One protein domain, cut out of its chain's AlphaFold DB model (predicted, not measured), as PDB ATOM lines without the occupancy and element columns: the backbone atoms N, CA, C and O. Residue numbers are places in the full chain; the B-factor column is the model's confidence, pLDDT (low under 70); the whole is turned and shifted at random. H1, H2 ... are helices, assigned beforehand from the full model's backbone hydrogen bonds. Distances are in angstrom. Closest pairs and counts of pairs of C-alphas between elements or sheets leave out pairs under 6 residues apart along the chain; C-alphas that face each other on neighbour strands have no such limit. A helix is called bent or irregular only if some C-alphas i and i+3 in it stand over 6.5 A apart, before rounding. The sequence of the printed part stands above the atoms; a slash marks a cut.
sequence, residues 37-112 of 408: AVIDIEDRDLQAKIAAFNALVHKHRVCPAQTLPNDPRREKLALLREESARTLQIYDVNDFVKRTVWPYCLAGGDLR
ATOM      1  N   ALA A  37      21.190  45.866 -14.014       67.81
ATOM      2  CA  ALA A  37      21.320  46.162 -12.597       67.81
ATOM      3  C   ALA A  37      22.808  46.351 -12.285       67.81
ATOM      4  O   ALA A  37      23.614  45.445 -12.514       67.81
ATOM      5  N   VAL A  38      23.168  47.553 -11.836       83.00
ATOM      6  CA  VAL A  38      24.511  47.834 -11.340       83.00
ATOM      7  C   VAL A  38      24.628  47.051 -10.043       83.00
ATOM      8  O   VAL A  38      23.995  47.397  -9.051       83.00
ATOM      9  N   ILE A  39      25.347  45.933 -10.093       90.81
ATOM     10  CA  ILE A  39      25.648  45.153  -8.901       90.81
ATOM     11  C   ILE A  39      26.865  45.776  -8.240       90.81
ATOM     12  O   ILE A  39      27.927  45.851  -8.857       90.81
ATOM     13  N   ASP A  40      26.697  46.195  -6.992       94.19
ATOM     14  CA  ASP A  40      27.820  46.510  -6.125       94.19
ATOM     15  C   ASP A  40      28.481  45.197  -5.695       94.19
ATOM     16  O   ASP A  40      27.916  44.413  -4.933       94.19
ATOM     17  N   ILE A  41      29.659  44.913  -6.250       95.38
ATOM     18  CA  ILE A  41      30.396  43.685  -5.942       95.38
ATOM     19  C   ILE A  41      30.990  43.701  -4.530       95.38
ATOM     20  O   ILE A  41      31.330  42.627  -4.034       95.38
ATOM     21  N   GLU A  42      31.070  44.869  -3.884       96.06
ATOM     22  CA  GLU A  42      31.597  45.058  -2.528       96.06
ATOM     23  C   GLU A  42      30.503  45.005  -1.446       96.06
ATOM     24  O   GLU A  42      30.806  45.016  -0.250       96.06
ATOM     25  N   ASP A  43      29.229  44.901  -1.841       96.94
ATOM     26  CA  ASP A  43      28.109  44.730  -0.914       96.94
ATOM     27  C   ASP A  43      28.246  43.398  -0.153       96.94
ATOM     28  O   ASP A  43      28.052  42.301  -0.690       96.94
ATOM     29  N   ARG A  44      28.573  43.501   1.140       97.75
ATOM     30  CA  ARG A  44      28.787  42.354   2.031       97.75
ATOM     31  C   ARG A  44      27.532  41.509   2.229       97.75
ATOM     32  O   ARG A  44      27.651  40.288   2.345       97.75
ATOM     33  N   ASP A  45      26.349  42.119   2.252       97.44
ATOM     34  CA  ASP A  45      25.091  41.389   2.414       97.44
ATOM     35  C   ASP A  45      24.788  40.587   1.149       97.44
ATOM     36  O   ASP A  45      24.390  39.418   1.214       97.44
ATOM     37  N   LEU A  46      25.054  41.179  -0.018       96.75
ATOM     38  CA  LEU A  46      24.977  40.479  -1.291       96.75
ATOM     39  C   LEU A  46      25.965  39.305  -1.352       96.75
ATOM     40  O   LEU A  46      25.558  38.187  -1.686       96.75
ATOM     41  N   GLN A  47      27.238  39.532  -1.022       98.00
ATOM     42  CA  GLN A  47      28.273  38.492  -0.992       98.00
ATOM     43  C   GLN A  47      27.873  37.334  -0.065       98.00
ATOM     44  O   GLN A  47      27.876  36.171  -0.481       98.00
ATOM     45  N   ALA A  48      27.435  37.648   1.161       97.81
ATOM     46  CA  ALA A  48      26.960  36.666   2.131       97.81
ATOM     47  C   ALA A  48      25.746  35.883   1.608       97.81
ATOM     48  O   ALA A  48      25.683  34.657   1.742       97.81
ATOM     49  N   LYS A  49      24.801  36.561   0.944       98.06
ATOM     50  CA  LYS A  49      23.620  35.927   0.344       98.06
ATOM     51  C   LYS A  49      23.988  34.989  -0.810       98.06
ATOM     52  O   LYS A  49      23.422  33.896  -0.899       98.06
ATOM     53  N   ILE A  50      24.938  35.370  -1.668       97.94
ATOM     54  CA  ILE A  50      25.455  34.509  -2.746       97.94
ATOM     55  C   ILE A  50      26.165  33.285  -2.154       97.94
ATOM     56  O   ILE A  50      25.872  32.164  -2.574       97.94
ATOM     57  N   ALA A  51      27.026  33.473  -1.151       97.81
ATOM     58  CA  ALA A  51      27.740  32.386  -0.484       97.81
ATOM     59  C   ALA A  51      26.785  31.396   0.211       97.81
ATOM     60  O   ALA A  51      26.925  30.176   0.071       97.81
ATOM     61  N   ALA A  52      25.756  31.898   0.896       97.75
ATOM     62  CA  ALA A  52      24.737  31.058   1.518       97.75
ATOM     63  C   ALA A  52      23.907  30.295   0.470       97.75
ATOM     64  O   ALA A  52      23.645  29.098   0.620       97.75
ATOM     65  N   PHE A  53      23.544  30.947  -0.637       97.69
ATOM     66  CA  PHE A  53      22.864  30.281  -1.747       97.69
ATOM     67  C   PHE A  53      23.754  29.204  -2.394       97.69
ATOM     68  O   PHE A  53      23.281  28.106  -2.702       97.69
ATOM     69  N   ASN A  54      25.056  29.462  -2.528       97.38
ATOM     70  CA  ASN A  54      26.038  28.488  -2.997       97.38
ATOM     71  C   ASN A  54      26.092  27.237  -2.107       97.38
ATOM     72  O   ASN A  54      26.083  26.115  -2.628       97.38
ATOM     73  N   ALA A  55      26.053  27.408  -0.783       96.94
ATOM     74  CA  ALA A  55      25.984  26.297   0.164       96.94
ATOM     75  C   ALA A  55      24.714  25.444  -0.031       96.94
ATOM     76  O   ALA A  55      24.787  24.211  -0.019       96.94
ATOM     77  N   LEU A  56      23.556  26.062  -0.305       96.94
ATOM     78  CA  LEU A  56      22.325  25.326  -0.624       96.94
ATOM     79  C   LEU A  56      22.435  24.555  -1.947       96.94
ATOM     80  O   LEU A  56      22.036  23.389  -2.019       96.94
ATOM     81  N   VAL A  57      23.010  25.159  -2.993       94.38
ATOM     82  CA  VAL A  57      23.256  24.473  -4.275       94.38
ATOM     83  C   VAL A  57      24.176  23.265  -4.077       94.38
ATOM     84  O   VAL A  57      23.902  22.186  -4.615       94.38
ATOM     85  N   HIS A  58      25.228  23.413  -3.265       94.12
ATOM     86  CA  HIS A  58      26.130  22.323  -2.899       94.12
ATOM     87  C   HIS A  58      25.389  21.195  -2.162       94.12
ATOM     88  O   HIS A  58      25.475  20.033  -2.573       94.12
ATOM     89  N   LYS A  59      24.611  21.532  -1.125       95.00
ATOM     90  CA  LYS A  59      23.812  20.589  -0.325       95.00
ATOM     91  C   LYS A  59      22.864  19.760  -1.195       95.00
ATOM     92  O   LYS A  59      22.849  18.532  -1.111       95.00
ATOM     93  N   HIS A  60      22.103  20.418  -2.071       93.12
ATOM     94  CA  HIS A  60      21.086  19.756  -2.899       93.12
ATOM     95  C   HIS A  60      21.658  19.070  -4.144       93.12
ATOM     96  O   HIS A  60      21.021  18.175  -4.716       93.12
ATOM     97  N   ARG A  61      22.892  19.413  -4.541       91.31
ATOM     98  CA  ARG A  61      23.602  18.822  -5.685       91.31
ATOM     99  C   ARG A  61      22.795  18.927  -6.984       91.31
ATOM    100  O   ARG A  61      22.584  17.923  -7.676       91.31
ATOM    101  N   VAL A  62      22.275  20.118  -7.278       89.06
ATOM    102  CA  VAL A  62      21.348  20.355  -8.394       89.06
ATOM    103  C   VAL A  62      21.683  21.636  -9.148       89.06
ATOM    104  O   VAL A  62      22.065  22.636  -8.555       89.06
ATOM    105  N   CYS A  63      21.530  21.600 -10.472       86.19
ATOM    106  CA  CYS A  63      21.673  22.782 -11.311       86.19
ATOM    107  C   CYS A  63      20.464  23.713 -11.100       86.19
ATOM    108  O   CYS A  63      19.344  23.302 -11.423       86.19
ATOM    109  N   PRO A  64      20.652  24.957 -10.620       81.81
ATOM    110  CA  PRO A  64      19.552  25.904 -10.426       81.81
ATOM    111  C   PRO A  64      18.864  26.315 -11.742       81.81
ATOM    112  O   PRO A  64      17.709  26.733 -11.726       81.81
ATOM    113  N   ALA A  65      19.547  26.154 -12.884       71.94
ATOM    114  CA  ALA A  65      19.066  26.552 -14.207       71.94
ATOM    115  C   ALA A  65      18.412  25.416 -15.028       71.94
ATOM    116  O   ALA A  65      17.904  25.672 -16.121       71.94
ATOM    117  N   GLN A  66      18.408  24.156 -14.560       67.88
ATOM    118  CA  GLN A  66      17.835  23.041 -15.332       67.88
ATOM    119  C   GLN A  66      16.353  22.799 -15.030       67.88
ATOM    120  O   GLN A  66      15.957  22.539 -13.898       67.88
ATOM    121  N   THR A  67      15.536  22.801 -16.085       53.94
ATOM    122  CA  THR A  67      14.076  22.619 -16.034       53.94
ATOM    123  C   THR A  67      13.578  21.671 -17.130       53.94
ATOM    124  O   THR A  67      12.624  21.969 -17.847       53.94
ATOM    125  N   LEU A  68      14.196  20.494 -17.293       57.12
ATOM    126  CA  LEU A  68      13.568  19.470 -18.133       57.12
ATOM    127  C   LEU A  68      12.367  18.864 -17.372       57.12
ATOM    128  O   LEU A  68      12.552  18.397 -16.248       57.12
ATOM    129  N   PRO A  69      11.147  18.833 -17.954       52.59
ATOM    130  CA  PRO A  69       9.923  18.417 -17.252       52.59
ATOM    131  C   PRO A  69       9.964  17.021 -16.606       52.59
ATOM    132  O   PRO A  69       9.209  16.769 -15.668       52.59
ATOM    133  N   ASN A  70      10.861  16.147 -17.079       59.50
ATOM    134  CA  ASN A  70      11.017  14.755 -16.642       59.50
ATOM    135  C   ASN A  70      12.391  14.473 -16.004       59.50
ATOM    136  O   ASN A  70      12.844  13.330 -15.997       59.50
ATOM    137  N   ASP A  71      13.095  15.501 -15.528       72.06
ATOM    138  CA  ASP A  71      14.395  15.303 -14.894       72.06
ATOM    139  C   ASP A  71      14.224  14.717 -13.478       72.06
ATOM    140  O   ASP A  71      13.535  15.331 -12.657       72.06
ATOM    141  N   PRO A  72      14.867  13.585 -13.132       73.50
ATOM    142  CA  PRO A  72      14.833  13.039 -11.771       73.50
ATOM    143  C   PRO A  72      15.383  14.014 -10.716       73.50
ATOM    144  O   PRO A  72      15.168  13.825  -9.524       73.50
ATOM    145  N   ARG A  73      16.079  15.082 -11.123       80.88
ATOM    146  CA  ARG A  73      16.579  16.137 -10.229       80.88
ATOM    147  C   ARG A  73      15.530  17.195  -9.878       80.88
ATOM    148  O   ARG A  73      15.833  18.097  -9.101       80.88
ATOM    149  N   ARG A  74      14.305  17.098 -10.404       85.19
ATOM    150  CA  ARG A  74      13.218  18.048 -10.119       85.19
ATOM    151  C   ARG A  74      12.870  18.119  -8.632       85.19
ATOM    152  O   ARG A  74      12.626  19.212  -8.136       85.19
ATOM    153  N   GLU A  75      12.892  16.989  -7.932       89.62
ATOM    154  CA  GLU A  75      12.667  16.935  -6.482       89.62
ATOM    155  C   GLU A  75      13.736  17.737  -5.728       89.62
ATOM    156  O   GLU A  75      13.417  18.621  -4.942       89.62
ATOM    157  N   LYS A  76      15.013  17.534  -6.069       90.88
ATOM    158  CA  LYS A  76      16.132  18.301  -5.499       90.88
ATOM    159  C   LYS A  76      16.029  19.798  -5.784       90.88
ATOM    160  O   LYS A  76      16.351  20.609  -4.926       90.88
ATOM    161  N   LEU A  77      15.583  20.174  -6.984       90.31
ATOM    162  CA  LEU A  77      15.362  21.579  -7.332       90.31
ATOM    163  C   LEU A  77      14.197  22.187  -6.538       90.31
ATOM    164  O   LEU A  77      14.269  23.354  -6.166       90.31
ATOM    165  N   ALA A  78      13.135  21.422  -6.274       92.06
ATOM    166  CA  ALA A  78      12.032  21.870  -5.427       92.06
ATOM    167  C   ALA A  78      12.504  22.110  -3.985       92.06
ATOM    168  O   ALA A  78      12.240  23.183  -3.450       92.06
ATOM    169  N   LEU A  79      13.289  21.186  -3.422       94.75
ATOM    170  CA  LEU A  79      13.900  21.345  -2.096       94.75
ATOM    171  C   LEU A  79      14.830  22.564  -2.030       94.75
ATOM    172  O   LEU A  79      14.752  23.343  -1.083       94.75
ATOM    173  N   LEU A  80      15.662  22.778  -3.060       94.50
ATOM    174  CA  LEU A  80      16.496  23.978  -3.162       94.50
ATOM    175  C   LEU A  80      15.640  25.249  -3.147       94.50
ATOM    176  O   LEU A  80      15.970  26.185  -2.426       94.50
ATOM    177  N   ARG A  81      14.555  25.298  -3.929       94.81
ATOM    178  CA  ARG A  81      13.660  26.466  -3.998       94.81
ATOM    179  C   ARG A  81      12.977  26.743  -2.666       94.81
ATOM    180  O   ARG A  81      12.986  27.883  -2.221       94.81
ATOM    181  N   GLU A  82      12.421  25.714  -2.036       96.62
ATOM    182  CA  GLU A  82      11.752  25.837  -0.740       96.62
ATOM    183  C   GLU A  82      12.718  26.347   0.335       96.62
ATOM    184  O   GLU A  82      12.430  27.320   1.030       96.62
ATOM    185  N   GLU A  83      13.902  25.738   0.437       97.75
ATOM    186  CA  GLU A  83      14.894  26.135   1.432       97.75
ATOM    187  C   GLU A  83      15.462  27.532   1.149       97.75
ATOM    188  O   GLU A  83      15.612  28.317   2.084       97.75
ATOM    189  N   SER A  84      15.702  27.883  -0.120       96.88
ATOM    190  CA  SER A  84      16.178  29.221  -0.511       96.88
ATOM    191  C   SER A  84      15.139  30.305  -0.216       96.88
ATOM    192  O   SER A  84      15.493  31.374   0.281       96.88
ATOM    193  N   ALA A  85      13.855  30.032  -0.460       97.12
ATOM    194  CA  ALA A  85      12.770  30.950  -0.124       97.12
ATOM    195  C   ALA A  85      12.664  31.149   1.393       97.12
ATOM    196  O   ALA A  85      12.560  32.279   1.862       97.12
ATOM    197  N   ARG A  86      12.751  30.059   2.165       97.94
ATOM    198  CA  ARG A  86      12.641  30.095   3.628       97.94
ATOM    199  C   ARG A  86      13.824  30.788   4.306       97.94
ATOM    200  O   ARG A  86      13.617  31.522   5.262       97.94
ATOM    201  N   THR A  87      15.049  30.513   3.862       97.88
ATOM    202  CA  THR A  87      16.272  30.924   4.584       97.88
ATOM    203  C   THR A  87      16.921  32.181   4.021       97.88
ATOM    204  O   THR A  87      17.508  32.943   4.780       97.88
ATOM    205  N   LEU A  88      16.798  32.424   2.712       97.12
ATOM    206  CA  LEU A  88      17.471  33.528   2.016       97.12
ATOM    207  C   LEU A  88      16.488  34.499   1.357       97.12
ATOM    208  O   LEU A  88      16.915  35.458   0.711       97.12
ATOM    209  N   GLN A  89      15.180  34.244   1.476       97.81
ATOM    210  CA  GLN A  89      14.132  35.011   0.797       97.81
ATOM    211  C   GLN A  89      14.350  35.052  -0.729       97.81
ATOM    212  O   GLN A  89      14.130  36.066  -1.389       97.81
ATOM    213  N   ILE A  90      14.840  33.944  -1.300       96.81
ATOM    214  CA  ILE A  90      15.015  33.767  -2.748       96.81
ATOM    215  C   ILE A  90      13.849  32.921  -3.270       96.81
ATOM    216  O   ILE A  90      13.880  31.692  -3.208       96.81
ATOM    217  N   TYR A  91      12.811  33.588  -3.776       95.31
ATOM    218  CA  TYR A  91      11.584  32.932  -4.249       95.31
ATOM    219  C   TYR A  91      11.696  32.392  -5.683       95.31
ATOM    220  O   TYR A  91      11.101  31.363  -6.004       95.31
ATOM    221  N   ASP A  92      12.500  33.041  -6.531       93.69
ATOM    222  CA  ASP A  92      12.855  32.548  -7.863       93.69
ATOM    223  C   ASP A  92      14.370  32.348  -7.969       93.69
ATOM    224  O   ASP A  92      15.151  33.272  -8.194       93.69
ATOM    225  N   VAL A  93      14.784  31.092  -7.816       92.25
ATOM    226  CA  VAL A  93      16.185  30.670  -7.910       92.25
ATOM    227  C   VAL A  93      16.795  30.966  -9.288       92.25
ATOM    228  O   VAL A  93      17.973  31.305  -9.378       92.25
ATOM    229  N   ASN A  94      16.026  30.830 -10.371       89.31
ATOM    230  CA  ASN A  94      16.553  31.072 -11.712       89.31
ATOM    231  C   ASN A  94      16.742  32.572 -11.959       89.31
ATOM    232  O   ASN A  94      17.751  32.965 -12.548       89.31
ATOM    233  N   ASP A  95      15.805  33.398 -11.490       90.62
ATOM    234  CA  ASP A  95      15.942  34.853 -11.558       90.62
ATOM    235  C   ASP A  95      17.119  35.342 -10.705       90.62
ATOM    236  O   ASP A  95      17.968  36.060 -11.225       90.62
ATOM    237  N   PHE A  96      17.278  34.842  -9.474       93.56
ATOM    238  CA  PHE A  96      18.430  35.167  -8.623       93.56
ATOM    239  C   PHE A  96      19.768  34.802  -9.281       93.56
ATOM    240  O   PHE A  96      20.696  35.609  -9.320       93.56
ATOM    241  N   VAL A  97      19.881  33.618  -9.894       91.75
ATOM    242  CA  VAL A  97      21.101  33.258 -10.635       91.75
ATOM    243  C   VAL A  97      21.319  34.179 -11.840       91.75
ATOM    244  O   VAL A  97      22.446  34.601 -12.094       91.75
ATOM    245  N   LYS A  98      20.260  34.498 -12.595       89.44
ATOM    246  CA  LYS A  98      20.349  35.304 -13.822       89.44
ATOM    247  C   LYS A  98      20.651  36.778 -13.554       89.44
ATOM    248  O   LYS A  98      21.416  37.366 -14.312       89.44
ATOM    249  N   ARG A  99      20.009  37.377 -12.553       91.25
ATOM    250  CA  ARG A  99      20.022  38.822 -12.294       91.25
ATOM    251  C   ARG A  99      20.944  39.235 -11.161       91.25
ATOM    252  O   ARG A  99      21.259  40.412 -11.077       91.25
ATOM    253  N   THR A 100      21.374  38.293 -10.326       93.88
ATOM    254  CA  THR A 100      22.214  38.590  -9.164       93.88
ATOM    255  C   THR A 100      23.553  37.870  -9.251       93.88
ATOM    256  O   THR A 100      24.583  38.509  -9.430       93.88
ATOM    257  N   VAL A 101      23.559  36.536  -9.220       94.56
ATOM    258  CA  VAL A 101      24.818  35.768  -9.181       94.56
ATOM    259  C   VAL A 101      25.657  35.976 -10.442       94.56
ATOM    260  O   VAL A 101      26.867  36.168 -10.365       94.56
ATOM    261  N   TRP A 102      25.037  35.919 -11.622       94.00
ATOM    262  CA  TRP A 102      25.787  36.009 -12.871       94.00
ATOM    263  C   TRP A 102      26.340  37.413 -13.153       94.00
ATOM    264  O   TRP A 102      27.527  37.504 -13.469       94.00
ATOM    265  N   PRO A 103      25.573  38.510 -12.992       92.94
ATOM    266  CA  PRO A 103      26.135  39.849 -13.119       92.94
ATOM    267  C   PRO A 103      27.209  40.142 -12.066       92.94
ATOM    268  O   PRO A 103      28.197  40.775 -12.414       92.94
ATOM    269  N   TYR A 104      27.087  39.604 -10.843       94.69
ATOM    270  CA  TYR A 104      28.150  39.662  -9.832       94.69
ATOM    271  C   TYR A 104      29.459  39.055 -10.361       94.69
ATOM    272  O   TYR A 104      30.504  39.697 -10.321       94.69
ATOM    273  N   CYS A 105      29.395  37.857 -10.954       94.38
ATOM    274  CA  CYS A 105      30.570  37.209 -11.543       94.38
ATOM    275  C   CYS A 105      31.142  38.005 -12.734       94.38
ATOM    276  O   CYS A 105      32.354  38.154 -12.851       94.38
ATOM    277  N   LEU A 106      30.285  38.528 -13.621       91.38
ATOM    278  CA  LEU A 106      30.713  39.328 -14.781       91.38
ATOM    279  C   LEU A 106      31.364  40.658 -14.390       91.38
ATOM    280  O   LEU A 106      32.216  41.156 -15.122       91.38
ATOM    281  N   ALA A 107      30.937  41.240 -13.271       91.88
ATOM    282  CA  ALA A 107      31.475  42.484 -12.739       91.88
ATOM    283  C   ALA A 107      32.816  42.295 -12.003       91.88
ATOM    284  O   ALA A 107      33.370  43.273 -11.518       91.88
ATOM    285  N   GLY A 108      33.353  41.069 -11.946       92.31
ATOM    286  CA  GLY A 108      34.614  40.766 -11.264       92.31
ATOM    287  C   GLY A 108      34.452  40.426  -9.784       92.31
ATOM    288  O   GLY A 108      35.435  40.456  -9.051       92.31
ATOM    289  N   GLY A 109      33.236  40.092  -9.343       95.00
ATOM    290  CA  GLY A 109      32.993  39.614  -7.989       95.00
ATOM    291  C   GLY A 109      33.791  38.347  -7.664       95.00
ATOM    292  O   GLY A 109      34.063  37.513  -8.531       95.00
ATOM    293  N   ASP A 110      34.143  38.197  -6.391       96.88
ATOM    294  CA  ASP A 110      34.931  37.084  -5.877       96.88
ATOM    295  C   ASP A 110      34.243  35.729  -6.115       96.88
ATOM    296  O   ASP A 110      33.194  35.399  -5.547       96.88
ATOM    297  N   LEU A 111      34.870  34.909  -6.959       97.56
ATOM    298  CA  LEU A 111      34.322  33.624  -7.375       97.56
ATOM    299  C   LEU A 111      34.306  32.576  -6.248       97.56
ATOM    300  O   LEU A 111      33.591  31.571  -6.361       97.56
ATOM    301  N   ARG A 112      34.995  32.822  -5.123       97.69
ATOM    302  CA  ARG A 112      34.903  31.975  -3.923       97.69
ATOM    303  C   ARG A 112      33.466  31.916  -3.402       97.69
ATOM    304  O   ARG A 112      33.017  30.853  -2.973       97.69
TER     305      ARG A 112
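Overview. This is residues 37 to 112 of the 408 residues of the protein "Hypothetical protein" of Pelagomonas calceolata (UniProt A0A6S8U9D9). Look for a helical hairpin, H1 and H2 side by side and running opposite ways, with a third helix, H3, set across one side of it. The long link from H1 to H2 loops out to one end of the longest axis, around Asn 70. The printed part has 76 residues with three named helices, H1, H2 and H3 in that order, and no named strand; the class is all helix. It is compact, with a radius of gyration of the C-alphas of 12.6 A, yet elongated, spanning 38 by 22 by 20 A.

Arrangement. Start with H1, residues 44 to 60, and H2, residues 74 to 88: they touch and form a helical hairpin, opposite ways at a shallow tilt of 29 degrees. Their closest C-alphas, those of His 60 and Lys 76, are 5.8 A apart. Go on to H3, residues 93 to 106, which is close to H1 but not clearly touching; the closest C-alphas, of Ile 50 and Val 101, are 6.6 A apart. These two run opposite ways at a steep tilt of 57 degrees. H2 and H3 are also close but not clearly touching, with the closest C-alphas, of Arg 81 and Val 93, 6.3 A apart. Their lines are only just about perpendicular, at 72 degrees. In H1 and H2 every O i to N i+4 pair is within hydrogen-bond range; in H3, 7 of 10 are.

Along the chain. Find C-alpha 44 at (28.787, 42.354, 2.031); from there H1 runs 24.4 A to C-alpha 60. H2 begins at C-alpha 74, (13.218, 18.048, -10.119), and is 20.1 A long. H3 covers 18.3 A and ends at C-alpha 106, (30.713, 39.328, -14.781); it is neither bent nor irregular, but only just: C-alphas 98 and 101 are 6.5 A apart.

Size, cuts and confidence. The two C-alphas farthest apart are those of Glu 42 and Asn 70, at 39.3 A. The printed part has no cut. The link from H1 to H2, residues 61 to 73, is long; that from H2 to H3 is tight. The mean pLDDT of the printed part is 90.4, and residue 37 and residues 66 to 70 are under 70.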